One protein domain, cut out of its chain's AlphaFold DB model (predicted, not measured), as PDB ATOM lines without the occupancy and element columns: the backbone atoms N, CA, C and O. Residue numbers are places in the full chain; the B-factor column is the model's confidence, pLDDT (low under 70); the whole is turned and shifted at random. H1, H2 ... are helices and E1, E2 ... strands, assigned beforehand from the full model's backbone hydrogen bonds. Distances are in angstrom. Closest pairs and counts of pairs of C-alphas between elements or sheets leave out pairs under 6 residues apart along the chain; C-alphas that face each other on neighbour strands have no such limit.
ATOM      1  N   ASP A 236     -39.279   7.479 -64.202       91.62
ATOM      2  CA  ASP A 236     -39.915   7.720 -62.906       91.62
ATOM      3  C   ASP A 236     -41.232   8.487 -63.032       91.62
ATOM      4  O   ASP A 236     -42.214   8.138 -62.381       91.62
ATOM      5  N   LEU A 237     -41.277   9.520 -63.876       91.56
ATOM      6  CA  LEU A 237     -42.508  10.263 -64.154       91.56
ATOM      7  C   LEU A 237     -43.539   9.373 -64.857       91.56
ATOM      8  O   LEU A 237     -44.719   9.398 -64.508       91.56
ATOM      9  N   SER A 238     -43.103   8.551 -65.816       92.69
ATOM     10  CA  SER A 238     -43.975   7.572 -66.470       92.69
ATOM     11  C   SER A 238     -44.551   6.574 -65.464       92.69
ATOM     12  O   SER A 238     -45.765   6.364 -65.439       92.69
ATOM     13  N   ASP A 239     -43.713   6.006 -64.598       93.44
ATOM     14  CA  ASP A 239     -44.126   5.103 -63.525       93.44
ATOM     15  C   ASP A 239     -45.113   5.789 -62.585       93.44
ATOM     16  O   ASP A 239     -46.192   5.261 -62.331       93.44
ATOM     17  N   PHE A 240     -44.819   7.013 -62.159       93.69
ATOM     18  CA  PHE A 240     -45.720   7.797 -61.331       93.69
ATOM     19  C   PHE A 240     -47.088   8.004 -61.990       93.69
ATOM     20  O   PHE A 240     -48.120   7.771 -61.366       93.69
ATOM     21  N   HIS A 241     -47.141   8.376 -63.270       92.44
ATOM     22  CA  HIS A 241     -48.415   8.573 -63.966       92.44
ATOM     23  C   HIS A 241     -49.179   7.261 -64.194       92.44
ATOM     24  O   HIS A 241     -50.411   7.221 -64.085       92.44
ATOM     25  N   GLN A 242     -48.471   6.176 -64.509       94.06
ATOM     26  CA  GLN A 242     -49.082   4.885 -64.815       94.06
ATOM     27  C   GLN A 242     -49.520   4.140 -63.555       94.06
ATOM     28  O   GLN A 242     -50.685   3.734 -63.475       94.06
ATOM     29  N   LYS A 243     -48.602   3.999 -62.595       96.06
ATOM     30  CA  LYS A 243     -48.729   3.222 -61.357       96.06
ATOM     31  C   LYS A 243     -49.299   4.034 -60.198       96.06
ATOM     32  O   LYS A 243     -49.939   3.455 -59.328       96.06
ATOM     33  N   GLY A 244     -49.085   5.348 -60.201       93.88
ATOM     34  CA  GLY A 244     -49.427   6.260 -59.105       93.88
ATOM     35  C   GLY A 244     -48.287   6.466 -58.103       93.88
ATOM     36  O   GLY A 244     -48.472   7.170 -57.115       93.88
ATOM     37  N   PHE A 245     -47.115   5.863 -58.334       96.06
ATOM     38  CA  PHE A 245     -45.917   6.055 -57.518       96.06
ATOM     39  C   PHE A 245     -44.631   5.747 -58.303       96.06
ATOM     40  O   PHE A 245     -44.665   5.050 -59.317       96.06
ATOM     41  N   SER A 246     -43.500   6.254 -57.814       95.50
ATOM     42  CA  SER A 246     -42.139   5.946 -58.264       95.50
ATOM     43  C   SER A 246     -41.242   5.774 -57.037       95.50
ATOM     44  O   SER A 246     -41.260   6.601 -56.123       95.50
ATOM     45  N   HIS A 247     -40.497   4.670 -56.989       94.38
ATOM     46  CA  HIS A 247     -39.693   4.274 -55.835       94.38
ATOM     47  C   HIS A 247     -38.197   4.281 -56.157       94.38
ATOM     48  O   HIS A 247     -37.774   3.762 -57.190       94.38
ATOM     49  N   TRP A 248     -37.398   4.837 -55.245       91.00
ATOM     50  CA  TRP A 248     -35.960   5.025 -55.373       91.00
ATOM     51  C   TRP A 248     -35.212   4.393 -54.198       91.00
ATOM     52  O   TRP A 248     -35.367   4.795 -53.042       91.00
ATOM     53  N   ASN A 249     -34.315   3.464 -54.524       82.56
ATOM     54  CA  ASN A 249     -33.283   2.982 -53.613       82.56
ATOM     55  C   ASN A 249     -32.039   3.849 -53.777       82.56
ATOM     56  O   ASN A 249     -31.089   3.478 -54.460       82.56
ATOM     57  N   ASP A 250     -32.098   5.055 -53.219       71.50
ATOM     58  CA  ASP A 250     -31.028   6.030 -53.367       71.50
ATOM     59  C   ASP A 250     -29.982   5.895 -52.252       71.50
ATOM     60  O   ASP A 250     -30.200   6.282 -51.095       71.50
ATOM     61  N   GLU A 251     -28.811   5.375 -52.619       71.00
ATOM     62  CA  GLU A 251     -27.659   5.239 -51.727       71.00
ATOM     63  C   GLU A 251     -27.253   6.582 -51.099       71.00
ATOM     64  O   GLU A 251     -26.886   6.623 -49.923       71.00
ATOM     65  N   SER A 252     -27.410   7.699 -51.823       69.62
ATOM     66  CA  SER A 252     -27.011   9.032 -51.350       69.62
ATOM     67  C   SER A 252     -27.822   9.523 -50.149       69.62
ATOM     68  O   SER A 252     -27.339  10.333 -49.358       69.62
ATOM     69  N   THR A 253     -29.039   9.003 -49.974       75.12
ATOM     70  CA  THR A 253     -29.927   9.368 -48.860       75.12
ATOM     71  C   THR A 253     -29.980   8.303 -47.769       75.12
ATOM     72  O   THR A 253     -30.448   8.582 -46.666       75.12
ATOM     73  N   THR A 254     -29.432   7.109 -48.016       76.56
ATOM     74  CA  THR A 254     -29.555   5.945 -47.125       76.56
ATOM     75  C   THR A 254     -29.037   6.227 -45.709       76.56
ATOM     76  O   THR A 254     -29.720   5.913 -44.733       76.56
ATOM     77  N   GLY A 255     -27.887   6.898 -45.570       77.50
ATOM     78  CA  GLY A 255     -27.341   7.258 -44.253       77.50
ATOM     79  C   GLY A 255     -28.203   8.270 -43.482       77.50
ATOM     80  O   GLY A 255     -28.374   8.149 -42.265       77.50
ATOM     81  N   ALA A 256     -28.803   9.235 -44.187       78.38
ATOM     82  CA  ALA A 256     -29.720  10.210 -43.596       78.38
ATOM     83  C   ALA A 256     -31.037   9.545 -43.164       78.38
ATOM     84  O   ALA A 256     -31.518   9.803 -42.063       78.38
ATOM     85  N   VAL A 257     -31.577   8.636 -43.984       80.56
ATOM     86  CA  VAL A 257     -32.782   7.852 -43.667       80.56
ATOM     87  C   VAL A 257     -32.572   6.990 -42.419       80.56
ATOM     88  O   VAL A 257     -33.408   7.012 -41.517       80.56
ATOM     89  N   GLN A 258     -31.441   6.285 -42.316       78.31
ATOM     90  CA  GLN A 258     -31.106   5.480 -41.133       78.31
ATOM     91  C   GLN A 258     -30.998   6.341 -39.866       78.31
ATOM     92  O   GLN A 258     -31.536   5.991 -38.815       78.31
ATOM     93  N   SER A 259     -30.351   7.503 -39.975       79.31
ATOM     94  CA  SER A 259     -30.141   8.423 -38.850       79.31
ATOM     95  C   SER A 259     -31.428   9.109 -38.384       79.31
ATOM     96  O   SER A 259     -31.559   9.468 -37.211       79.31
ATOM     97  N   LEU A 260     -32.403   9.286 -39.280       79.12
ATOM     98  CA  LEU A 260     -33.684   9.934 -38.989       79.12
ATOM     99  C   LEU A 260     -34.518   9.153 -37.964       79.12
ATOM    100  O   LEU A 260     -35.164   9.768 -37.116       79.12
ATOM    101  N   ALA A 261     -34.453   7.818 -37.993       70.62
ATOM    102  CA  ALA A 261     -35.140   6.956 -37.029       70.62
ATOM    103  C   ALA A 261     -34.674   7.197 -35.582       70.62
ATOM    104  O   ALA A 261     -35.472   7.119 -34.651       70.62
ATOM    105  N   ALA A 262     -33.389   7.509 -35.398       71.81
ATOM    106  CA  ALA A 262     -32.768   7.650 -34.083       71.81
ATOM    107  C   ALA A 262     -32.781   9.088 -33.535       71.81
ATOM    108  O   ALA A 262     -32.665   9.286 -32.329       71.81
ATOM    109  N   SER A 263     -32.885  10.101 -34.401       68.88
ATOM    110  CA  SER A 263     -32.539  11.485 -34.039       68.88
ATOM    111  C   SER A 263     -33.710  12.380 -33.631       68.88
ATOM    112  O   SER A 263     -33.465  13.498 -33.185       68.88
ATOM    113  N   GLY A 264     -34.961  11.921 -33.715       72.31
ATOM    114  CA  GLY A 264     -36.143  12.750 -33.449       72.31
ATOM    115  C   GLY A 264     -36.330  13.845 -34.510       72.31
ATOM    116  O   GLY A 264     -35.435  14.641 -34.774       72.31
ATOM    117  N   PHE A 265     -37.507  13.906 -35.131       78.12
ATOM    118  CA  PHE A 265     -37.742  14.733 -36.325       78.12
ATOM    119  C   PHE A 265     -37.426  16.230 -36.141       78.12
ATOM    120  O   PHE A 265     -36.702  16.805 -36.950       78.12
ATOM    121  N   TRP A 266     -37.915  16.842 -35.058       81.56
ATOM    122  CA  TRP A 266     -37.704  18.266 -34.759       81.56
ATOM    123  C   TRP A 266     -36.384  18.561 -34.031       81.56
ATOM    124  O   TRP A 266     -36.199  19.654 -33.500       81.56
ATOM    125  N   SER A 267     -35.444  17.616 -33.974       85.12
ATOM    126  CA  SER A 267     -34.093  17.928 -33.507       85.12
ATOM    127  C   SER A 267     -33.273  18.580 -34.622       85.12
ATOM    128  O   SER A 267     -33.579  18.445 -35.807       85.12
ATOM    129  N   LEU A 268     -32.178  19.253 -34.256       83.00
ATOM    130  CA  LEU A 268     -31.236  19.794 -35.239       83.00
ATOM    131  C   LEU A 268     -30.684  18.688 -36.158       83.00
ATOM    132  O   LEU A 268     -30.573  18.877 -37.366       83.00
ATOM    133  N   THR A 269     -30.382  17.518 -35.591       84.88
ATOM    134  CA  THR A 269     -29.908  16.347 -36.339       84.88
ATOM    135  C   THR A 269     -30.987  15.807 -37.276       84.88
ATOM    136  O   THR A 269     -30.701  15.539 -38.441       84.88
ATOM    137  N   GLY A 270     -32.233  15.701 -36.802       86.88
ATOM    138  CA  GLY A 270     -33.377  15.275 -37.607       86.88
ATOM    139  C   GLY A 270     -33.603  16.202 -38.799       86.88
ATOM    140  O   GLY A 270     -33.652  15.740 -39.938       86.88
ATOM    141  N   LEU A 271     -33.626  17.516 -38.564       87.50
ATOM    142  CA  LEU A 271     -33.765  18.511 -39.626       87.50
ATOM    143  C   LEU A 271     -32.588  18.501 -40.613       87.50
ATOM    144  O   LEU A 271     -32.815  18.631 -41.811       87.50
ATOM    145  N   ASN A 272     -31.348  18.281 -40.165       87.38
ATOM    146  CA  ASN A 272     -30.205  18.137 -41.077       87.38
ATOM    147  C   ASN A 272     -30.315  16.884 -41.969       87.38
ATOM    148  O   ASN A 272     -29.951  16.925 -43.149       87.38
ATOM    149  N   ASN A 273     -30.850  15.782 -41.437       88.75
ATOM    150  CA  ASN A 273     -31.126  14.580 -42.227       88.75
ATOM    151  C   ASN A 273     -32.218  14.850 -43.271       88.75
ATOM    152  O   ASN A 273     -32.048  14.498 -44.437       88.75
ATOM    153  N   ILE A 274     -33.295  15.541 -42.885       90.62
ATOM    154  CA  ILE A 274     -34.354  15.961 -43.814       90.62
ATOM    155  C   ILE A 274     -33.805  16.887 -44.891       90.62
ATOM    156  O   ILE A 274     -34.049  16.644 -46.066       90.62
ATOM    157  N   TYR A 275     -33.011  17.891 -44.522       91.00
ATOM    158  CA  TYR A 275     -32.343  18.764 -45.483       91.00
ATOM    159  C   TYR A 275     -31.546  17.956 -46.511       91.00
ATOM    160  O   TYR A 275     -31.677  18.189 -47.707       91.00
ATOM    161  N   SER A 276     -30.770  16.967 -46.058       89.69
ATOM    162  CA  SER A 276     -29.954  16.122 -46.940       89.69
ATOM    163  C   SER A 276     -30.807  15.295 -47.908       89.69
ATOM    164  O   SER A 276     -30.458  15.169 -49.079       89.69
ATOM    165  N   ILE A 277     -31.953  14.781 -47.448       91.12
ATOM    166  CA  ILE A 277     -32.920  14.060 -48.288       91.12
ATOM    167  C   ILE A 277     -33.576  15.013 -49.300       91.12
ATOM    168  O   ILE A 277     -33.676  14.689 -50.479       91.12
ATOM    169  N   LEU A 278     -33.992  16.206 -48.866       92.88
ATOM    170  CA  LEU A 278     -34.645  17.207 -49.717       92.88
ATOM    171  C   LEU A 278     -33.685  17.870 -50.718       92.88
ATOM    172  O   LEU A 278     -34.113  18.331 -51.775       92.88
ATOM    173  N   ALA A 279     -32.387  17.897 -50.414       91.44
ATOM    174  CA  ALA A 279     -31.342  18.384 -51.308       91.44
ATOM    175  C   ALA A 279     -31.088  17.454 -52.504       91.44
ATOM    176  O   ALA A 279     -30.370  17.832 -53.432       91.44
ATOM    177  N   ASN A 280     -31.684  16.260 -52.509       89.81
ATOM    178  CA  ASN A 280     -31.570  15.307 -53.595       89.81
ATOM    179  C   ASN A 280     -32.001  15.923 -54.942       89.81
ATOM    180  O   ASN A 280     -33.138  16.367 -55.125       89.81
ATOM    181  N   GLN A 281     -31.081  15.941 -55.910       88.94
ATOM    182  CA  GLN A 281     -31.309  16.592 -57.201       88.94
ATOM    183  C   GLN A 281     -32.412  15.905 -58.014       88.94
ATOM    184  O   GLN A 281     -33.181  16.585 -58.698       88.94
ATOM    185  N   LYS A 282     -32.520  14.575 -57.920       90.38
ATOM    186  CA  LYS A 282     -33.564  13.797 -58.590       90.38
ATOM    187  C   LYS A 282     -34.944  14.147 -58.027       90.38
ATOM    188  O   LYS A 282     -35.847  14.448 -58.800       90.38
ATOM    189  N   LEU A 283     -35.073  14.220 -56.697       92.00
ATOM    190  CA  LEU A 283     -36.288  14.674 -56.005       92.00
ATOM    191  C   LEU A 283     -36.721  16.060 -56.472       92.00
ATOM    192  O   LEU A 283     -37.869  16.258 -56.864       92.00
ATOM    193  N   ARG A 284     -35.793  17.015 -56.462       91.69
ATOM    194  CA  ARG A 284     -36.082  18.392 -56.865       91.69
ATOM    195  C   ARG A 284     -36.489  18.504 -58.331       91.69
ATOM    196  O   ARG A 284     -37.466  19.176 -58.634       91.69
ATOM    197  N   SER A 285     -35.792  17.795 -59.216       92.06
ATOM    198  CA  SER A 285     -36.131  17.770 -60.645       92.06
ATOM    199  C   SER A 285     -37.508  17.144 -60.880       92.06
ATOM    200  O   SER A 285     -38.267  17.611 -61.726       92.06
ATOM    201  N   PHE A 286     -37.865  16.117 -60.104       93.19
ATOM    202  CA  PHE A 286     -39.199  15.523 -60.146       93.19
ATOM    203  C   PHE A 286     -40.272  16.512 -59.674       93.19
ATOM    204  O   PHE A 286     -41.304  16.644 -60.326       93.19
ATOM    205  N   LEU A 287     -40.028  17.235 -58.574       91.81
ATOM    206  CA  LEU A 287     -40.933  18.276 -58.073       91.81
ATOM    207  C   LEU A 287     -41.162  19.381 -59.115       91.81
ATOM    208  O   LEU A 287     -42.313  19.750 -59.346       91.81
ATOM    209  N   ASP A 288     -40.099  19.842 -59.785       92.00
ATOM    210  CA  ASP A 288     -40.179  20.843 -60.861       92.00
ATOM    211  C   ASP A 288     -41.065  20.367 -62.017       92.00
ATOM    212  O   ASP A 288     -41.898  21.129 -62.509       92.00
ATOM    213  N   GLN A 289     -40.947  19.101 -62.420       90.56
ATOM    214  CA  GLN A 289     -41.761  18.538 -63.500       90.56
ATOM    215  C   GLN A 289     -43.215  18.277 -63.074       90.56
ATOM    216  O   GLN A 289     -44.139  18.497 -63.855       90.56
ATOM    217  N   ALA A 290     -43.440  17.824 -61.837       87.44
ATOM    218  CA  ALA A 290     -44.767  17.441 -61.354       87.44
ATOM    219  C   ALA A 290     -45.628  18.640 -60.919       87.44
ATOM    220  O   ALA A 290     -46.839  18.656 -61.151       87.44
ATOM    221  N   LEU A 291     -45.023  19.640 -60.273       87.25
ATOM    222  CA  LEU A 291     -45.722  20.782 -59.670       87.25
ATOM    223  C   LEU A 291     -45.396  22.122 -60.348       87.25
ATOM    224  O   LEU A 291     -45.970  23.146 -59.969       87.25
ATOM    225  N   GLY A 292     -44.499  22.134 -61.338       88.44
ATOM    226  CA  GLY A 292     -43.931  23.352 -61.915       88.44
ATOM    227  C   GLY A 292     -42.846  23.966 -61.018       88.44
ATOM    228  O   GLY A 292     -42.788  23.651 -59.828       88.44
ATOM    229  N   PRO A 293     -42.024  24.896 -61.538       88.56
ATOM    230  CA  PRO A 293     -40.867  25.453 -60.830       88.56
ATOM    231  C   PRO A 293     -41.246  26.096 -59.490       88.56
ATOM    232  O   PRO A 293     -42.296  26.734 -59.379       88.56
ATOM    233  N   GLY A 294     -40.415  25.895 -58.460       84.50
ATOM    234  CA  GLY A 294     -40.624  26.365 -57.079       84.50
ATOM    235  C   GLY A 294     -40.831  27.887 -56.912       84.50
ATOM    236  O   GLY A 294     -40.685  28.638 -57.875       84.50
ATOM    237  N   PRO A 295     -41.126  28.369 -55.687       88.06
ATOM    238  CA  PRO A 295     -40.976  27.673 -54.404       88.06
ATOM    239  C   PRO A 295     -42.024  26.594 -54.130       88.06
ATOM    240  O   PRO A 295     -43.151  26.639 -54.630       88.06
ATOM    241  N   TYR A 296     -41.634  25.616 -53.317       91.06
ATOM    242  CA  TYR A 296     -42.507  24.587 -52.755       91.06
ATOM    243  C   TYR A 296     -42.701  24.822 -51.266       91.06
ATOM    244  O   TYR A 296     -41.837  25.387 -50.600       91.06
ATOM    245  N   ILE A 297     -43.807  24.323 -50.730       91.00
ATOM    246  CA  ILE A 297     -44.082  24.294 -49.300       91.00
ATOM    247  C   ILE A 297     -44.362  22.857 -48.877       91.00
ATOM    248  O   ILE A 297     -45.181  22.163 -49.486       91.00
ATOM    249  N   ILE A 298     -43.708  22.427 -47.800       91.62
ATOM    250  CA  ILE A 298     -44.115  21.253 -47.034       91.62
ATOM    251  C   ILE A 298     -45.383  21.627 -46.272       91.62
ATOM    252  O   ILE A 298     -45.342  22.381 -45.297       91.62
ATOM    253  N   ARG A 299     -46.521  21.123 -46.751       85.81
ATOM    254  CA  ARG A 299     -47.843  21.387 -46.171       85.81
ATOM    255  C   ARG A 299     -48.067  20.601 -44.891       85.81
ATOM    256  O   ARG A 299     -48.706  21.095 -43.970       85.81
ATOM    257  N   HIS A 300     -47.556  19.373 -44.870       82.31
ATOM    258  CA  HIS A 300     -47.719  18.435 -43.775       82.31
ATOM    259  C   HIS A 300     -46.559  17.440 -43.745       82.31
ATOM    260  O   HIS A 300     -45.999  17.092 -44.789       82.31
ATOM    261  N   CYS A 301     -46.229  16.967 -42.546       84.56
ATOM    262  CA  CYS A 301     -45.240  15.927 -42.323       84.56
ATOM    263  C   CYS A 301     -45.665  15.057 -41.136       84.56
ATOM    264  O   CYS A 301     -45.836  15.572 -40.031       84.56
ATOM    265  N   SER A 302     -45.826  13.750 -41.343       82.12
ATOM    266  CA  SER A 302     -46.234  12.825 -40.277       82.12
ATOM    267  C   SER A 302     -45.641  11.434 -40.434       82.12
ATOM    268  O   SER A 302     -45.316  10.993 -41.534       82.12
ATOM    269  N   TRP A 303     -45.527  10.726 -39.314       86.44
ATOM    270  CA  TRP A 303     -45.132   9.323 -39.292       86.44
ATOM    271  C   TRP A 303     -46.347   8.418 -39.434       86.44
ATOM    272  O   TRP A 303     -47.336   8.583 -38.722       86.44
ATOM    273  N   TRP A 304     -46.229   7.434 -40.315       86.44
ATOM    274  CA  TRP A 304     -47.231   6.409 -40.558       86.44
ATOM    275  C   TRP A 304     -46.640   5.033 -40.324       86.44
ATOM    276  O   TRP A 304     -45.450   4.805 -40.535       86.44
ATOM    277  N   SER A 305     -47.486   4.118 -39.873       88.62
ATOM    278  CA  SER A 305     -47.136   2.728 -39.624       88.62
ATOM    279  C   SER A 305     -48.369   1.849 -39.783       88.62
ATOM    280  O   SER A 305     -49.502   2.332 -39.895       88.62
ATOM    281  N   ARG A 306     -48.156   0.534 -39.720       87.31
ATOM    282  CA  ARG A 306     -49.257  -0.428 -39.655       87.31
ATOM    283  C   ARG A 306     -50.183  -0.141 -38.473       87.31
ATOM    284  O   ARG A 306     -51.392  -0.189 -38.631       87.31
ATOM    285  N   ALA A 307     -49.630   0.185 -37.307       85.00
ATOM    286  CA  ALA A 307     -50.431   0.483 -36.122       85.00
ATOM    287  C   ALA A 307     -51.272   1.758 -36.298       85.00
ATOM    288  O   ALA A 307     -52.417   1.787 -35.872       85.00
ATOM    289  N   ALA A 308     -50.738   2.782 -36.973       80.25
ATOM    290  CA  ALA A 308     -51.452   4.040 -37.209       80.25
ATOM    291  C   ALA A 308     -52.635   3.915 -38.191       80.25
ATOM    292  O   ALA A 308     -53.488   4.793 -38.233       80.25
ATOM    293  N   SER A 309     -52.674   2.847 -38.992       78.50
ATOM    294  CA  SER A 309     -53.710   2.584 -40.003       78.50
ATOM    295  C   SER A 309     -54.565   1.354 -39.680       78.50
ATOM    296  O   SER A 309     -55.329   0.901 -40.530       78.50
ATOM    297  N   ASP A 310     -54.387   0.747 -38.499       81.25
ATOM    298  CA  ASP A 310     -54.921  -0.581 -38.154       81.25
ATOM    299  C   ASP A 310     -54.599  -1.665 -39.206       81.25
ATOM    300  O   ASP A 310     -55.319  -2.646 -39.396       81.25
ATOM    301  N   GLY A 311     -53.488  -1.480 -39.921       83.75
ATOM    302  CA  GLY A 311     -53.046  -2.311 -41.032       83.75
ATOM    303  C   GLY A 311     -53.982  -2.308 -42.228       83.75
ATOM    304  O   GLY A 311     -53.910  -3.232 -43.034       83.75
ATOM    305  N   ARG A 312     -54.849  -1.307 -42.359       85.88
ATOM    306  CA  ARG A 312     -55.746  -1.161 -43.500       85.88
ATOM    307  C   ARG A 312     -55.123  -0.264 -44.578       85.88
ATOM    308  O   ARG A 312     -54.271   0.569 -44.264       85.88
ATOM    309  N   PRO A 313     -55.517  -0.431 -45.852       88.88
ATOM    310  CA  PRO A 313     -55.124   0.493 -46.906       88.88
ATOM    311  C   PRO A 313     -55.614   1.910 -46.606       88.88
ATOM    312  O   PRO A 313     -56.719   2.087 -46.100       88.88
ATOM    313  N   ILE A 314     -54.806   2.909 -46.932       87.38
ATOM    314  CA  ILE A 314     -55.113   4.333 -46.801       87.38
ATOM    315  C   ILE A 314     -54.772   5.054 -48.106       87.38
ATOM    316  O   ILE A 314     -53.930   4.603 -48.883       87.38
ATOM    317  N   TYR A 315     -55.402   6.201 -48.327       85.44
ATOM    318  CA  TYR A 315     -55.029   7.164 -49.360       85.44
ATOM    319  C   TYR A 315     -55.260   8.585 -48.829       85.44
ATOM    320  O   TYR A 315     -56.011   8.800 -47.872       85.44
ATOM    321  N   LEU A 316     -54.587   9.564 -49.426       77.50
ATOM    322  CA  LEU A 316     -54.698  10.970 -49.060       77.50
ATOM    323  C   LEU A 316     -55.745  11.641 -49.953       77.50
ATOM    324  O   LEU A 316     -55.598  11.747 -51.173       77.50
ATOM    325  N   LYS A 317     -56.837  12.085 -49.330       67.25
ATOM    326  CA  LYS A 317     -57.952  12.739 -50.017       67.25
ATOM    327  C   LYS A 317     -57.487  14.051 -50.666       67.25
ATOM    328  O   LYS A 317     -56.792  14.842 -50.034       67.25
ATOM    329  N   GLN A 318     -57.937  14.324 -51.891       60.47
ATOM    330  CA  GLN A 318     -57.952  15.692 -52.416       60.47
ATOM    331  C   GLN A 318     -59.070  16.476 -51.725       60.47
ATOM    332  O   GLN A 318     -60.168  15.947 -51.541       60.47
ATOM    333  N   ASN A 319     -58.847  17.740 -51.372       53.47
ATOM    334  CA  ASN A 319     -59.967  18.614 -51.056       53.47
ATOM    335  C   ASN A 319     -60.724  18.850 -52.377       53.47
ATOM    336  O   ASN A 319     -60.335  19.680 -53.191       53.47
ATOM    337  N   THR A 320     -61.737  18.021 -52.648       43.81
ATOM    338  CA  THR A 320     -62.348  17.792 -53.973       43.81
ATOM    339  C   THR A 320     -63.015  19.019 -54.606       43.81
ATOM    340  O   THR A 320     -63.521  18.923 -55.718       43.81
ATOM    341  N   GLU A 321     -63.002  20.172 -53.941       43.25
ATOM    342  CA  GLU A 321     -63.532  21.432 -54.467       43.25
ATOM    343  C   GLU A 321     -62.456  22.354 -55.060       43.25
ATOM    344  O   GLU A 321     -62.789  23.340 -55.718       43.25
ATOM    345  N   ARG A 322     -61.162  22.058 -54.873       49.91
ATOM    346  CA  ARG A 322     -60.063  22.882 -55.397       49.91
ATOM    347  C   ARG A 322     -59.000  22.014 -56.050       49.91
ATOM    348  O   ARG A 322     -58.791  20.870 -55.663       49.91
ATOM    349  N   ASN A 323     -58.324  22.565 -57.060       51.34
ATOM    350  CA  ASN A 323     -57.176  21.941 -57.722       51.34
ATOM    351  C   ASN A 323     -55.987  21.840 -56.746       51.34
ATOM    352  O   ASN A 323     -54.983  22.536 -56.896       51.34
ATOM    353  N   ASP A 324     -56.096  20.967 -55.746       59.03
ATOM    354  CA  ASP A 324     -55.042  20.614 -54.806       59.03
ATOM    355  C   ASP A 324     -53.990  19.778 -55.533       59.03
ATOM    356  O   ASP A 324     -53.915  18.553 -55.428       59.03
ATOM    357  N   LYS A 325     -53.162  20.462 -56.324       75.88
ATOM    358  CA  LYS A 325     -51.945  19.876 -56.876       75.88
ATOM    359  C   LYS A 325     -50.949  19.720 -55.732       75.88
ATOM    360  O   LYS A 325     -50.310  20.689 -55.321       75.88
ATOM    361  N   CYS A 326     -50.861  18.513 -55.192       83.62
ATOM    362  CA  CYS A 326     -49.843  18.124 -54.230       83.62
ATOM    363  C   CYS A 326     -49.156  16.825 -54.658       83.62
ATOM    364  O   CYS A 326     -49.689  16.041 -55.445       83.62
ATOM    365  N   LEU A 327     -47.944  16.639 -54.147       89.56
ATOM    366  CA  LEU A 327     -47.123  15.453 -54.354       89.56
ATOM    367  C   LEU A 327     -46.688  14.934 -52.990       89.56
ATOM    368  O   LEU A 327     -46.317  15.729 -52.124       89.56
ATOM    369  N   CYS A 328     -46.710  13.622 -52.796       92.06
ATOM    370  CA  CYS A 328     -46.323  13.023 -51.530       92.06
ATOM    371  C   CYS A 328     -45.004  12.262 -51.657       92.06
ATOM    372  O   CYS A 328     -44.708  11.670 -52.693       92.06
ATOM    373  N   LEU A 329     -44.220  12.278 -50.582       95.00
ATOM    374  CA  LEU A 329     -42.978  11.531 -50.436       95.00
ATOM    375  C   LEU A 329     -43.056  10.671 -49.184       95.00
ATOM    376  O   LEU A 329     -43.268  11.188 -48.088       95.00
ATOM    377  N   HIS A 330     -42.822   9.376 -49.342       93.81
ATOM    378  CA  HIS A 330     -42.466   8.496 -48.246       93.81
ATOM    379  C   HIS A 330     -40.951   8.421 -48.101       93.81
ATOM    380  O   HIS A 330     -40.238   8.172 -49.071       93.81
ATOM    381  N   ILE A 331     -40.489   8.570 -46.864       93.00
ATOM    382  CA  ILE A 331     -39.149   8.203 -46.421       93.00
ATOM    383  C   ILE A 331     -39.298   6.913 -45.614       93.00
ATOM    384  O   ILE A 331     -39.792   6.932 -44.483       93.00
ATOM    385  N   LEU A 332     -38.937   5.785 -46.221       90.69
ATOM    386  CA  LEU A 332     -39.147   4.452 -45.671       90.69
ATOM    387  C   LEU A 332     -37.908   4.038 -44.876       90.69
ATOM    388  O   LEU A 332     -36.816   3.877 -45.425       90.69
ATOM    389  N   LEU A 333     -38.086   3.843 -43.569       86.12
ATOM    390  CA  LEU A 333     -37.025   3.344 -42.700       86.12
ATOM    391  C   LEU A 333     -36.646   1.898 -43.042       86.12
ATOM    392  O   LEU A 333     -37.388   1.176 -43.706       86.12
ATOM    393  N   GLN A 334     -35.485   1.464 -42.550       84.12
ATOM    394  CA  GLN A 334     -35.030   0.092 -42.745       84.12
ATOM    395  C   GLN A 334     -36.034  -0.914 -42.162       84.12
ATOM    396  O   GLN A 334     -36.418  -0.825 -40.996       84.12
ATOM    397  N   GLY A 335     -36.437  -1.888 -42.977       84.81
ATOM    398  CA  GLY A 335     -37.422  -2.909 -42.618       84.81
ATOM    399  C   GLY A 335     -38.877  -2.474 -42.820       84.81
ATOM    400  O   GLY A 335     -39.781  -3.282 -42.595       84.81
ATOM    401  N   THR A 336     -39.118  -1.236 -43.262       90.12
ATOM    402  CA  THR A 336     -40.459  -0.759 -43.604       90.12
ATOM    403  C   THR A 336     -40.927  -1.362 -44.920       90.12
ATOM    404  O   THR A 336     -40.194  -1.377 -45.908       90.12
ATOM    405  N   CYS A 337     -42.171  -1.836 -44.915       93.06
ATOM    406  CA  CYS A 337     -42.814  -2.541 -46.012       93.06
ATOM    407  C   CYS A 337     -44.173  -1.902 -46.292       93.06
ATOM    408  O   CYS A 337     -45.054  -1.908 -45.424       93.06
ATOM    409  N   ILE A 338     -44.325  -1.327 -47.485       95.00
ATOM    410  CA  ILE A 338     -45.560  -0.672 -47.922       95.00
ATOM    411  C   ILE A 338     -46.035  -1.336 -49.206       95.00
ATOM    412  O   ILE A 338     -45.308  -1.396 -50.195       95.00
ATOM    413  N   ARG A 339     -47.277  -1.800 -49.198       96.19
ATOM    414  CA  ARG A 339     -47.961  -2.328 -50.372       96.19
ATOM    415  C   ARG A 339     -48.727  -1.208 -51.063       96.19
ATOM    416  O   ARG A 339     -49.610  -0.617 -50.451       96.19
ATOM    417  N   TYR A 340     -48.429  -0.940 -52.326       96.31
ATOM    418  CA  TYR A 340     -49.146   0.023 -53.158       96.31
ATOM    419  C   TYR A 340     -50.123  -0.683 -54.100       96.31
ATOM    420  O   TYR A 340     -49.796  -1.707 -54.703       96.31
ATOM    421  N   PHE A 341     -51.319  -0.115 -54.248       96.06
ATOM    422  CA  PHE A 341     -52.354  -0.601 -55.161       96.06
ATOM    423  C   PHE A 341     -52.236   0.165 -56.481       96.06
ATOM    424  O   PHE A 341     -52.755   1.273 -56.639       96.06
ATOM    425  N   THR A 342     -51.486  -0.414 -57.411       96.69
ATOM    426  CA  THR A 342     -51.063   0.198 -58.675       96.69
ATOM    427  C   THR A 342     -52.263   0.640 -59.504       96.69
ATOM    428  O   THR A 342     -53.119  -0.174 -59.831       96.69
ATOM    429  N   GLY A 343     -52.301   1.915 -59.894       93.94
ATOM    430  CA  GLY A 343     -53.367   2.479 -60.727       93.94
ATOM    431  C   GLY A 343     -54.606   2.947 -59.959       93.94
ATOM    432  O   GLY A 343     -55.434   3.648 -60.540       93.94
ATOM    433  N   SER A 344     -54.710   2.649 -58.659       92.75
ATOM    434  CA  SER A 344     -55.854   3.055 -57.830       92.75
ATOM    435  C   SER A 344     -56.027   4.575 -57.727       92.75
ATOM    436  O   SER A 344     -57.135   5.043 -57.488       92.75
ATOM    437  N   HIS A 345     -54.984   5.373 -57.979       89.50
ATOM    438  CA  HIS A 345     -55.057   6.843 -58.006       89.50
ATOM    439  C   HIS A 345     -55.936   7.410 -59.130       89.50
ATOM    440  O   HIS A 345     -56.282   8.591 -59.104       89.50
ATOM    441  N   LYS A 346     -56.273   6.590 -60.134       89.31
ATOM    442  CA  LYS A 346     -57.149   6.959 -61.259       89.31
ATOM    443  C   LYS A 346     -58.631   6.776 -60.939       89.31
ATOM    444  O   LYS A 346     -59.471   7.262 -61.693       89.31
ATOM    445  N   GLU A 347     -58.953   6.072 -59.859       85.75
ATOM    446  CA  GLU A 347     -60.331   5.871 -59.433       85.75
ATOM    447  C   GLU A 347     -60.848   7.027 -58.578       85.75
ATOM    448  O   GLU A 347     -60.098   7.748 -57.918       85.75
ATOM    449  N   SER A 348     -62.174   7.173 -58.566       79.88
ATOM    450  CA  SER A 348     -62.859   8.022 -57.600       79.88
ATOM    451  C   SER A 348     -63.149   7.207 -56.340       79.88
ATOM    452  O   SER A 348     -63.895   6.218 -56.371       79.88
ATOM    453  N   TRP A 349     -62.529   7.615 -55.234       77.62
ATOM    454  CA  TRP A 349     -62.741   7.033 -53.912       77.62
ATOM    455  C   TRP A 349     -63.675   7.925 -53.072       77.62
ATOM    456  O   TRP A 349     -63.646   9.149 -53.239       77.62
ATOM    457  N   PRO A 350     -64.522   7.347 -52.197       69.94
ATOM    458  CA  PRO A 350     -65.500   8.101 -51.407       69.94
ATOM    459  C   PRO A 350     -64.873   9.188 -50.523       69.94
ATOM    460  O   PRO A 350     -63.857   8.969 -49.878       69.94
ATOM    461  N   ALA A 351     -65.510  10.355 -50.438       58.50
ATOM    462  CA  ALA A 351     -64.938  11.561 -49.836       58.50
ATOM    463  C   ALA A 351     -65.171  11.732 -48.311       58.50
ATOM    464  O   ALA A 351     -64.935  12.826 -47.795       58.50
ATOM    465  N   GLU A 352     -65.657  10.735 -47.573       51.44
ATOM    466  CA  GLU A 352     -66.189  10.938 -46.210       51.44
ATOM    467  C   GLU A 352     -65.150  10.710 -45.078       51.44
ATOM    468  O   GLU A 352     -64.460   9.695 -45.069       51.44
ATOM    469  N   GLY A 353     -65.072  11.650 -44.108       47.44
ATOM    470  CA  GLY A 353     -64.294  11.582 -42.843       47.44
ATOM    471  C   GLY A 353     -63.252  12.714 -42.614       47.44
ATOM    472  O   GLY A 353     -63.074  13.575 -43.473       47.44
ATOM    473  N   LEU A 354     -62.518  12.699 -41.476       47.28
ATOM    474  CA  LEU A 354     -61.264  13.455 -41.189       47.28
ATOM    475  C   LEU A 354     -60.018  12.527 -41.053       47.28
ATOM    476  O   LEU A 354     -60.157  11.384 -40.631       47.28
ATOM    477  N   PRO A 355     -58.776  13.032 -41.187       47.84
ATOM    478  CA  PRO A 355     -58.022  13.353 -42.401       47.84
ATOM    479  C   PRO A 355     -57.276  12.156 -43.047       47.84
ATOM    480  O   PRO A 355     -56.458  12.365 -43.940       47.84
ATOM    481  N   THR A 356     -57.547  10.911 -42.647       56.88
ATOM    482  CA  THR A 356     -56.983   9.715 -43.302       56.88
ATOM    483  C   THR A 356     -58.022   8.635 -43.461       56.88
ATOM    484  O   THR A 356     -58.409   7.977 -42.495       56.88
ATOM    485  N   PHE A 357     -58.473   8.447 -44.696       67.31
ATOM    486  CA  PHE A 357     -59.543   7.505 -44.976       67.31
ATOM    487  C   PHE A 357     -58.918   6.170 -45.292       67.31
ATOM    488  O   PHE A 357     -58.526   5.868 -46.417       67.31
ATOM    489  N   ILE A 358     -58.799   5.394 -44.218       66.94
ATOM    490  CA  ILE A 358     -58.828   3.944 -44.269       66.94
ATOM    491  C   ILE A 358     -59.850   3.534 -45.330       66.94
ATOM    492  O   ILE A 358     -61.036   3.844 -45.219       66.94
ATOM    493  N   ASN A 359     -59.381   2.867 -46.375       70.12
ATOM    494  CA  ASN A 359     -60.239   2.334 -47.406       70.12
ATOM    495  C   ASN A 359     -60.749   0.965 -46.952       70.12
ATOM    496  O   ASN A 359     -59.997  -0.008 -46.843       70.12
ATOM    497  N   TYR A 360     -62.041   0.929 -46.641       70.38
ATOM    498  CA  TYR A 360     -62.750  -0.268 -46.201       70.38
ATOM    499  C   TYR A 360     -63.218  -1.143 -47.363       70.38
ATOM    500  O   TYR A 360     -63.566  -2.302 -47.143       70.38
ATOM    501  N   ASP A 361     -63.210  -0.615 -48.586       77.06
ATOM    502  CA  ASP A 361     -63.676  -1.315 -49.778       77.06
ATOM    503  C   ASP A 361     -62.569  -2.226 -50.323       77.06
ATOM    504  O   ASP A 361     -61.897  -1.948 -51.321       77.06
ATOM    505  N   GLN A 362     -62.318  -3.313 -49.588       77.38
ATOM    506  CA  GLN A 362     -61.265  -4.263 -49.932       77.38
ATOM    507  C   GLN A 362     -61.510  -4.907 -51.295       77.38
ATOM    508  O   GLN A 362     -60.551  -5.083 -52.042       77.38
ATOM    509  N   ASP A 363     -62.761  -5.203 -51.645       83.69
ATOM    510  CA  ASP A 363     -63.108  -5.865 -52.903       83.69
ATOM    511  C   ASP A 363     -62.721  -5.004 -54.110       83.69
ATOM    512  O   ASP A 363     -62.067  -5.491 -55.038       83.69
ATOM    513  N   ARG A 364     -63.019  -3.696 -54.067       85.50
ATOM    514  CA  ARG A 364     -62.568  -2.751 -55.101       85.50
ATOM    515  C   ARG A 364     -61.059  -2.557 -55.131       85.50
ATOM    516  O   ARG A 364     -60.532  -2.155 -56.160       85.50
ATOM    517  N   LEU A 365     -60.341  -2.812 -54.041       87.06
ATOM    518  CA  LEU A 365     -58.880  -2.729 -54.036       87.06
ATOM    519  C   LEU A 365     -58.211  -3.998 -54.566       87.06
ATOM    520  O   LEU A 365     -57.164  -3.900 -55.205       87.06
ATOM    521  N   GLN A 366     -58.797  -5.178 -54.340       86.75
ATOM    522  CA  GLN A 366     -58.195  -6.450 -54.757       86.75
ATOM    523  C   GLN A 366     -58.071  -6.596 -56.279       86.75
ATOM    524  O   GLN A 366     -57.230  -7.366 -56.739       86.75
ATOM    525  N   VAL A 367     -58.855  -5.854 -57.070       90.94
ATOM    526  CA  VAL A 367     -58.740  -5.868 -58.542       90.94
ATOM    527  C   VAL A 367     -57.478  -5.162 -59.052       90.94
ATOM    528  O   VAL A 367     -57.075  -5.379 -60.196       90.94
ATOM    529  N   HIS A 368     -56.841  -4.328 -58.225       93.31
ATOM    530  CA  HIS A 368     -55.612  -3.623 -58.587       93.31
ATOM    531  C   HIS A 368     -54.387  -4.509 -58.388       93.31
ATOM    532  O   HIS A 368     -54.283  -5.272 -57.424       93.31
ATOM    533  N   LYS A 369     -53.393  -4.348 -59.268       95.56
ATOM    534  CA  LYS A 369     -52.086  -4.985 -59.085       95.56
ATOM    535  C   LYS A 369     -51.417  -4.421 -57.828       95.56
ATOM    536  O   LYS A 369     -51.263  -3.210 -57.684       95.56
ATOM    537  N   GLN A 370     -50.973  -5.307 -56.947       95.25
ATOM    538  CA  GLN A 370     -50.315  -4.944 -55.694       95.25
ATOM    539  C   GLN A 370     -48.795  -5.032 -55.864       95.25
ATOM    540  O   GLN A 370     -48.280  -6.055 -56.317       95.25
ATOM    541  N   GLU A 371     -48.082  -3.963 -55.518       96.50
ATOM    542  CA  GLU A 371     -46.617  -3.913 -55.538       96.50
ATOM    543  C   GLU A 371     -46.091  -3.544 -54.151       96.50
ATOM    544  O   GLU A 371     -46.463  -2.518 -53.580       96.50
ATOM    545  N   THR A 372     -45.235  -4.400 -53.599       95.69
ATOM    546  CA  THR A 372     -44.634  -4.193 -52.280       95.69
ATOM    547  C   THR A 372     -43.290  -3.498 -52.422       95.69
ATOM    548  O   THR A 372     -42.408  -3.971 -53.137       95.69
ATOM    549  N   ILE A 373     -43.138  -2.387 -51.707       95.06
ATOM    550  CA  ILE A 373     -41.954  -1.538 -51.703       95.06
ATOM    551  C   ILE A 373     -41.294  -1.570 -50.326       95.06
ATOM    552  O   ILE A 373     -41.967  -1.539 -49.290       95.06
ATOM    553  N   LEU A 374     -39.963  -1.629 -50.337       90.56
ATOM    554  CA  LEU A 374     -39.117  -1.769 -49.160       90.56
ATOM    555  C   LEU A 374     -38.086  -0.647 -49.124       90.56
ATOM    556  O   LEU A 374     -37.368  -0.464 -50.102       90.56
ATOM    557  N   ASN A 375     -37.936  -0.006 -47.963       86.12
ATOM    558  CA  ASN A 375     -36.896   0.997 -47.687       86.12
ATOM    559  C   ASN A 375     -36.863   2.167 -48.700       86.12
ATOM    560  O   ASN A 375     -37.724   2.297 -49.563       86.12
ATOM    561  N   GLY A 376     -35.899   3.079 -48.547       89.19
ATOM    562  CA  GLY A 376     -35.634   4.140 -49.521       89.19
ATOM    563  C   GLY A 376     -36.679   5.257 -49.552       89.19
ATOM    564  O   GLY A 376     -37.275   5.616 -48.533       89.19
ATOM    565  N   LEU A 377     -36.853   5.848 -50.732       93.44
ATOM    566  CA  LEU A 377     -37.763   6.963 -50.977       93.44
ATOM    567  C   LEU A 377     -38.846   6.539 -51.964       93.44
ATOM    568  O   LEU A 377     -38.554   5.866 -52.946       93.44
ATOM    569  N   THR A 378     -40.084   6.965 -51.748       95.12
ATOM    570  CA  THR A 378     -41.162   6.727 -52.715       95.12
ATOM    571  C   THR A 378     -41.969   7.992 -52.913       95.12
ATOM    572  O   THR A 378     -42.589   8.484 -51.973       95.12
ATOM    573  N   LEU A 379     -41.981   8.512 -54.136       95.19
ATOM    574  CA  LEU A 379     -42.886   9.577 -54.548       95.19
ATOM    575  C   LEU A 379     -44.207   8.973 -54.993       95.19
ATOM    576  O   LEU A 379     -44.212   8.000 -55.743       95.19
ATOM    577  N   PHE A 380     -45.325   9.537 -54.554       93.94
ATOM    578  CA  PHE A 380     -46.635   8.970 -54.848       93.94
ATOM    579  C   PHE A 380     -47.734  10.021 -54.988       93.94
ATOM    580  O   PHE A 380     -47.670  11.113 -54.416       93.94
ATOM    581  N   ASP A 381     -48.717   9.687 -55.823       90.88
ATOM    582  CA  ASP A 381     -49.935  10.465 -56.000       90.88
ATOM    583  C   ASP A 381     -50.756  10.343 -54.712       90.88
ATOM    584  O   ASP A 381     -50.994   9.220 -54.266       90.88
ATOM    585  N   PRO A 382     -51.221  11.451 -54.115       86.75
ATOM    586  CA  PRO A 382     -52.032  11.421 -52.901       86.75
ATOM    587  C   PRO A 382     -53.194  10.416 -52.962       86.75
ATOM    588  O   PRO A 382     -53.510   9.774 -51.965       86.75
ATOM    589  N   ARG A 383     -53.797  10.220 -54.141       85.88
ATOM    590  CA  ARG A 383     -54.969   9.357 -54.338       85.88
ATOM    591  C   ARG A 383     -54.636   7.871 -54.422       85.88
ATOM    592  O   ARG A 383     -55.559   7.058 -54.460       85.88
ATOM    593  N   ILE A 384     -53.360   7.492 -54.507       91.56
ATOM    594  CA  ILE A 384     -53.014   6.075 -54.551       91.56
ATOM    595  C   ILE A 384     -53.280   5.432 -53.191       91.56
ATOM    596  O   ILE A 384     -52.857   5.920 -52.138       91.56
ATOM    597  N   ASN A 385     -53.957   4.292 -53.227       92.50
ATOM    598  CA  ASN A 385     -54.120   3.472 -52.045       92.50
ATOM    599  C   ASN A 385     -52.806   2.757 -51.743       92.50
ATOM    600  O   ASN A 385     -52.133   2.231 -52.637       92.50
ATOM    601  N   HIS A 386     -52.454   2.718 -50.465       93.31
ATOM    602  CA  HIS A 386     -51.284   2.016 -49.970       93.31
ATOM    603  C   HIS A 386     -51.518   1.491 -48.553       93.31
ATOM    604  O   HIS A 386     -52.300   2.045 -47.792       93.31
ATOM    605  N   GLN A 387     -50.849   0.405 -48.191       93.06
ATOM    606  CA  GLN A 387     -51.028  -0.291 -46.924       93.06
ATOM    607  C   GLN A 387     -49.671  -0.537 -46.273       93.06
ATOM    608  O   GLN A 387     -48.772  -1.115 -46.883       93.06
ATOM    609  N   PHE A 388     -49.533  -0.130 -45.015       92.06
ATOM    610  CA  PHE A 388     -48.351  -0.427 -44.216       92.06
ATOM    611  C   PHE A 388     -48.423  -1.863 -43.696       92.06
ATOM    612  O   PHE A 388     -49.266  -2.197 -42.863       92.06
ATOM    613  N   GLU A 389     -47.524  -2.719 -44.169       92.38
ATOM    614  CA  GLU A 389     -47.451  -4.124 -43.755       92.38
ATOM    615  C   GLU A 389     -46.513  -4.314 -42.564       92.38
ATOM    616  O   GLU A 389     -46.791  -5.125 -41.671       92.38
ATOM    617  N   ASN A 390     -45.418  -3.547 -42.546       91.69
ATOM    618  CA  ASN A 390     -44.415  -3.547 -41.489       91.69
ATOM    619  C   ASN A 390     -43.685  -2.199 -41.400       91.69
ATOM    620  O   ASN A 390     -43.547  -1.493 -42.400       91.69
ATOM    621  N   GLY A 391     -43.162  -1.882 -40.214       88.75
ATOM    622  CA  GLY A 391     -42.347  -0.692 -39.970       88.75
ATOM    623  C   GLY A 391     -43.115   0.629 -40.058       88.75
ATOM    624  O   GLY A 391     -44.342   0.673 -39.912       88.75
ATOM    625  N   SER A 392     -42.358   1.706 -40.275       88.06
ATOM    626  CA  SER A 392     -42.856   3.081 -40.307       88.06
ATOM    627  C   SER A 392     -42.214   3.892 -41.432       88.06
ATOM    628  O   SER A 392     -41.028   3.728 -41.734       88.06
ATOM    629  N   ALA A 393     -42.971   4.809 -42.024       90.56
ATOM    630  CA  ALA A 393     -42.451   5.791 -42.971       90.56
ATOM    631  C   ALA A 393     -42.873   7.199 -42.572       90.56
ATOM    632  O   ALA A 393     -43.962   7.414 -42.039       90.56
ATOM    633  N   MET A 394     -42.013   8.166 -42.862       90.56
ATOM    634  CA  MET A 394     -42.397   9.567 -42.800       90.56
ATOM    635  C   MET A 394     -43.046   9.954 -44.119       90.56
ATOM    636  O   MET A 394     -42.469   9.723 -45.176       90.56
ATOM    637  N   THR A 395     -44.234  10.543 -44.057       90.00
ATOM    638  CA  THR A 395     -44.930  11.122 -45.206       90.00
ATOM    639  C   THR A 395     -44.771  12.626 -45.195       90.00
ATOM    640  O   THR A 395     -45.203  13.279 -44.248       90.00
ATOM    641  N   ILE A 396     -44.196  13.166 -46.263       91.56
ATOM    642  CA  ILE A 396     -44.090  14.600 -46.525       91.56
ATOM    643  C   ILE A 396     -45.031  14.939 -47.678       91.56
ATOM    644  O   ILE A 396     -45.032  14.257 -48.701       91.56
ATOM    645  N   ILE A 397     -45.828  15.995 -47.517       89.75
ATOM    646  CA  ILE A 397     -46.747  16.483 -48.549       89.75
ATOM    647  C   ILE A 397     -46.239  17.825 -49.064       89.75
ATOM    648  O   ILE A 397     -46.192  18.804 -48.318       89.75
ATOM    649  N   PHE A 398     -45.886  17.871 -50.346       91.06
ATOM    650  CA  PHE A 398     -45.450  19.072 -51.046       91.06
ATOM    651  C   PHE A 398     -46.602  19.723 -51.798       91.06
ATOM    652  O   PHE A 398     -47.458  19.047 -52.369       91.06
ATOM    653  N   GLY A 399     -46.570  21.047 -51.881       89.12
ATOM    654  CA  GLY A 399     -47.418  21.809 -52.787       89.12
ATOM    655  C   GLY A 399     -46.944  23.247 -52.947       89.12
ATOM    656  O   GLY A 399     -45.871  23.609 -52.467       89.12
ATOM    657  N   LYS A 400     -47.739  24.073 -53.628       87.44
ATOM    658  CA  LYS A 400     -47.485  25.515 -53.757       87.44
ATOM    659  C   LYS A 400     -48.103  26.294 -52.599       87.44
ATOM    660  O   LYS A 400     -49.080  25.852 -51.997       87.44
ATOM    661  N   GLU A 401     -47.563  27.472 -52.319       82.25
ATOM    662  CA  GLU A 401     -48.065  28.359 -51.262       82.25
ATOM    663  C   GLU A 401     -49.526  28.786 -51.497       82.25
ATOM    664  O   GLU A 401     -50.348  28.734 -50.587       82.25
ATOM    665  N   GLU A 402     -49.900  29.059 -52.749       77.81
ATOM    666  CA  GLU A 402     -51.269  29.422 -53.169       77.81
ATOM    667  C   GLU A 402     -52.320  28.309 -52.978       77.81
ATOM    668  O   GLU A 402     -53.511  28.517 -53.187       77.81
ATOM    669  N   THR A 403     -51.886  27.120 -52.558       73.31
ATOM    670  CA  THR A 403     -52.723  25.920 -52.388       73.31
ATOM    671  C   THR A 403     -52.662  25.378 -50.952       73.31
ATOM    672  O   THR A 403     -52.841  24.186 -50.717       73.31
ATOM    673  N   LEU A 404     -52.361  26.244 -49.978       70.31
ATOM    674  CA  LEU A 404     -52.282  25.887 -48.554       70.31
ATOM    675  C   LEU A 404     -53.635  25.854 -47.831       70.31
ATOM    676  O   LEU A 404     -53.707  25.359 -46.707       70.31
ATOM    677  N   GLU A 405     -54.708  26.363 -48.436       66.31
ATOM    678  CA  GLU A 405     -56.016  26.426 -47.779       66.31
ATOM    679  C   GLU A 405     -56.521  25.027 -47.381       66.31
ATOM    680  O   GLU A 405     -56.509  24.093 -48.178       66.31
ATOM    681  N   GLY A 406     -56.939  24.875 -46.121       65.69
ATOM    682  CA  GLY A 406     -57.352  23.590 -45.543       65.69
ATOM    683  C   GLY A 406     -56.235  22.787 -44.864       65.69
ATOM    684  O   GLY A 406     -56.537  21.817 -44.171       65.69
ATOM    685  N   TRP A 407     -54.965  23.198 -44.980       73.12
ATOM    686  CA  TRP A 407     -53.841  22.551 -44.295       73.12
ATOM    687  C   TRP A 407     -53.478  23.284 -43.004       73.12
ATOM    688  O   TRP A 407     -53.014  24.426 -43.027       73.12
ATOM    689  N   ALA A 408     -53.658  22.613 -41.862       74.44
ATOM    690  CA  ALA A 408     -53.252  23.154 -40.570       74.44
ATOM    691  C   ALA A 408     -51.729  23.408 -40.544       74.44
ATOM    692  O   ALA A 408     -50.965  22.510 -40.912       74.44
ATOM    693  N   PRO A 409     -51.268  24.593 -40.101       79.44
ATOM    694  CA  PRO A 409     -49.843  24.861 -39.973       79.44
ATOM    695  C   PRO A 409     -49.177  23.930 -38.958       79.44
ATOM    696  O   PRO A 409     -49.729  23.640 -37.893       79.44
ATOM    697  N   LEU A 410     -47.954  23.510 -39.265       78.62
ATOM    698  CA  LEU A 410     -47.098  22.742 -38.376       78.62
ATOM    699  C   LEU A 410     -46.683  23.609 -37.181       78.62
ATOM    700  O   LEU A 410     -46.228  24.748 -37.332       78.62
ATOM    701  N   LEU A 411     -46.842  23.053 -35.982       74.12
ATOM    702  CA  LEU A 411     -46.389  23.668 -34.740       74.12
ATOM    703  C   LEU A 411     -44.919  23.316 -34.518       74.12
ATOM    704  O   LEU A 411     -44.568  22.145 -34.387       74.12
ATOM    705  N   VAL A 412     -44.072  24.341 -34.465       73.88
ATOM    706  CA  VAL A 412     -42.653  24.202 -34.140       73.88
ATOM    707  C   VAL A 412     -42.449  24.751 -32.734       73.88
ATOM    708  O   VAL A 412     -42.422  25.959 -32.530       73.88
ATOM    709  N   GLU A 413     -42.346  23.859 -31.747       70.31
ATOM    710  CA  GLU A 413     -42.248  24.241 -30.328       70.31
ATOM    711  C   GLU A 413     -40.908  24.894 -29.972       70.31
ATOM    712  O   GLU A 413     -40.824  25.668 -29.022       70.31
ATOM    713  N   ASN A 414     -39.852  24.586 -30.728       73.94
ATOM    714  CA  ASN A 414     -38.525  25.134 -30.497       73.94
ATOM    715  C   ASN A 414     -38.279  26.358 -31.404       73.94
ATOM    716  O   ASN A 414     -38.004  26.186 -32.597       73.94
ATOM    717  N   PRO A 415     -38.297  27.587 -30.853       69.12
ATOM    718  CA  PRO A 415     -38.136  28.812 -31.637       69.12
ATOM    719  C   PRO A 415     -36.749  28.930 -32.292       69.12
ATOM    720  O   PRO A 415     -36.589  29.636 -33.286       69.12
ATOM    721  N   HIS A 416     -35.738  28.206 -31.799       74.06
ATOM    722  CA  HIS A 416     -34.389  28.229 -32.375       74.06
ATOM    723  C   HIS A 416     -34.286  27.490 -33.716       74.06
ATOM    724  O   HIS A 416     -33.322  27.705 -34.453       74.06
ATOM    725  N   LEU A 417     -35.274  26.663 -34.074       81.31
ATOM    726  CA  LEU A 417     -35.279  25.932 -35.345       81.31
ATOM    727  C   LEU A 417     -35.624  26.823 -36.545       81.31
ATOM    728  O   LEU A 417     -35.335  26.441 -37.677       81.31
ATOM    729  N   GLY A 418     -36.173  28.024 -36.316       79.81
ATOM    730  CA  GLY A 418     -36.585  28.941 -37.383       79.81
ATOM    731  C   GLY A 418     -35.471  29.248 -38.391       79.81
ATOM    732  O   GLY A 418     -35.709  29.207 -39.593       79.81
ATOM    733  N   HIS A 419     -34.233  29.444 -37.923       81.31
ATOM    734  CA  HIS A 419     -33.082  29.703 -38.799       81.31
ATOM    735  C   HIS A 419     -32.757  28.521 -39.721       81.31
ATOM    736  O   HIS A 419     -32.350  28.720 -40.862       81.31
ATOM    737  N   VAL A 420     -32.938  27.286 -39.241       84.62
ATOM    738  CA  VAL A 420     -32.685  26.076 -40.037       84.62
ATOM    739  C   VAL A 420     -33.747  25.944 -41.122       84.62
ATOM    740  O   VAL A 420     -33.405  25.705 -42.276       84.62
ATOM    741  N   LEU A 421     -35.019  26.144 -40.769       88.25
ATOM    742  CA  LEU A 421     -36.142  26.062 -41.707       88.25
ATOM    743  C   LEU A 421     -36.064  27.151 -42.786       88.25
ATOM    744  O   LEU A 421     -36.276  26.862 -43.963       88.25
ATOM    745  N   GLU A 422     -35.698  28.375 -42.401       86.56
ATOM    746  CA  GLU A 422     -35.495  29.482 -43.339       86.56
ATOM    747  C   GLU A 422     -34.307  29.215 -44.271       86.56
ATOM    748  O   GLU A 422     -34.404  29.425 -45.479       86.56
ATOM    749  N   LYS A 423     -33.216  28.644 -43.747       86.69
ATOM    750  CA  LYS A 423     -32.096  28.197 -44.579       86.69
ATOM    751  C   LYS A 423     -32.527  27.134 -45.596       86.69
ATOM    752  O   LYS A 423     -32.147  27.233 -46.757       86.69
ATOM    753  N   MET A 424     -33.355  26.153 -45.213       89.38
ATOM    754  CA  MET A 424     -33.870  25.161 -46.174       89.38
ATOM    755  C   MET A 424     -34.655  25.825 -47.310       89.38
ATOM    756  O   MET A 424     -34.485  25.460 -48.473       89.38
ATOM    757  N   LYS A 425     -35.482  26.824 -46.980       90.56
ATOM    758  CA  LYS A 425     -36.235  27.598 -47.969       90.56
ATOM    759  C   LYS A 425     -35.302  28.306 -48.946       90.56
ATOM    760  O   LYS A 425     -35.529  28.226 -50.148       90.56
ATOM    761  N   GLN A 426     -34.257  28.957 -48.443       90.25
ATOM    762  CA  GLN A 426     -33.295  29.699 -49.261       90.25
ATOM    763  C   GLN A 426     -32.449  28.778 -50.150       90.25
ATOM    764  O   GLN A 426     -32.309  29.042 -51.342       90.25
ATOM    765  N   ASP A 427     -31.934  27.679 -49.595       92.62
ATOM    766  CA  ASP A 427     -31.002  26.786 -50.291       92.62
ATOM    767  C   ASP A 427     -31.713  25.850 -51.286       92.62
ATOM    768  O   ASP A 427     -31.182  25.528 -52.354       92.62
ATOM    769  N   LEU A 428     -32.915  25.376 -50.936       92.75
ATOM    770  CA  LEU A 428     -33.622  24.324 -51.678       92.75
ATOM    771  C   LEU A 428     -34.872  24.818 -52.408       92.75
ATOM    772  O   LEU A 428     -35.451  24.056 -53.181       92.75
ATOM    773  N   ASN A 429     -35.298  26.062 -52.173       91.81
ATOM    774  CA  ASN A 429     -36.590  26.585 -52.618       91.81
ATOM    775  C   ASN A 429     -37.783  25.768 -52.065       91.81
ATOM    776  O   ASN A 429     -38.831  25.666 -52.705       91.81
ATOM    777  N   ILE A 430     -37.609  25.159 -50.882       92.81
ATOM    778  CA  ILE A 430     -38.616  24.358 -50.165       92.81
ATOM    779  C   ILE A 430     -38.811  24.955 -48.767       92.81
ATOM    780  O   ILE A 430     -37.957  24.816 -47.893       92.81
ATOM    781  N   GLY A 431     -39.938  25.633 -48.561       91.25
ATOM    782  CA  GLY A 431     -40.354  26.183 -47.274       91.25
ATOM    783  C   GLY A 431     -41.279  25.255 -46.485       91.25
ATOM    784  O   GLY A 431     -41.611  24.149 -46.913       91.25
ATOM    785  N   TRP A 432     -41.729  25.736 -45.328       90.25
ATOM    786  CA  TRP A 432     -42.564  24.987 -44.390       90.25
ATOM    787  C   TRP A 432     -43.844  25.761 -44.066       90.25
ATOM    788  O   TRP A 432     -43.787  26.961 -43.805       90.25
ATOM    789  N   ASN A 433     -44.989  25.074 -44.044       88.12
ATOM    790  CA  ASN A 433     -46.246  25.635 -43.549       88.12
ATOM    791  C   ASN A 433     -46.210  25.673 -42.016       88.12
ATOM    792  O   ASN A 433     -46.685  24.744 -41.371       88.12
TER     793      ASN A 433
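This is residues 236 to 433 of the 437 residues of an uncharacterized protein of Magnaporthe oryzae (UniProt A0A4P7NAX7). A strongly twisted sheet of seven strands makes the core, its long strands E3 and E4 folded sharply back at residues 334 and 377, and three helices, H2, H3 and H6, stand side by side in a row along one side of it. H1 packs on the edge strand E1, H4 packs near an end of E3, and the small H5 lies at the far end from the row. The printed part has 198 residues with six named helices and seven named strands, in the order H1, E1, H2, H3, H4, E2, E3, H5, E4, E5, E6, H6, E7, and its class is mixed, helices and strands. The sheet is branched; E2 and E7 are parallel, its other neighbour pairs antiparallel. The whole is compact, with a radius of gyration of the C-alphas of 16.1 A and spans of 49 by 37 by 32 A.

Start with H1, residues 236 to 243, and E1, residues 245 to 248: their closest C-alphas, Phe 240 and Ser 246, are 5.1 A apart. H1 is on the sheet at a height of 8.1 A over it. Next come H2, residues 251 to 263, and H3, residues 268 to 278, a helical hairpin; they touch, the closest C-alphas being Ala 256 and Asn 273 at 4.8 A, and run opposite ways at a shallow tilt of 27 degrees. H4, residues 281 to 291, is close to H1 but not clearly touching, with Leu 237 and Phe 286 the closest C-alphas, 7.4 A apart. E2, residues 296 to 305, bends by 52 degrees at residue 299. E3, residues 326 to 342, bends by 141 degrees at residue 334, and H2 and E3 have 6 pairs of C-alphas within 8 A, the closest being those of Val 257 and Leu 333, 6.3 A apart. H2 is on the sheet at a height of 8.8 A over it, and H4 at 7.7 A. H5, residues 362 to 366, is not on the sheet, but only just, with 4 pairs of C-alphas within 10 A. E4, residues 369 to 380, bends by 136 degrees at residue 377 and has E3 on one side and E1 on the other; look for N 340 and O 371, and N 248 and O 377, each 2.8 A apart and within hydrogen-bond range. E5, residues 386 to 390, and E6, residues 392 to 399, lie on the other side of E3 from E4, with N 339 and O 387 at 2.8 A and N 329 and O 396 at 2.8 A. E6 also pairs with E2, N 302 and O 395 being 3.0 A apart. H6, residues 415 to 428, touches H3, the closest C-alphas being Tyr 275 and Met 424 at 6.6 A, and runs the same way at a shallow tilt of 17 degrees. E7, residues 430 to 432, lies on the other side of E2 from E6, with N 431 and O 296 at 2.8 A. Every O i to N i+4 pair is within hydrogen-bond range in H1, H3, H4 and H5, against 5 of 9 in H2 and 8 of 10 in H6.

Find C-alpha 236 at (-39.915, 7.720, -62.906), where H1 begins. H2 measures 19.4 A from first to last C-alpha, H3 15.1 A, H4 15.2 A and E2 25.9 A. E3 starts at C-alpha 326, (-49.843, 18.124, -54.230), and ends 18.5 A from it. E4 measures 15.6 A, E6 23.0 A and H6 21.0 A. E7 ends at C-alpha 432, (-42.564, 24.987, -44.390).

The two C-alphas farthest apart, Val 367 and His 416, are 49.4 A apart, and the printed part has no cut. The links E2 to E3, E3 to H5 and E6 to H6 are long. The mean pLDDT of the printed part is 83.7; 22 residues are under 70, among them residues 317 to 324 and 350 to 358.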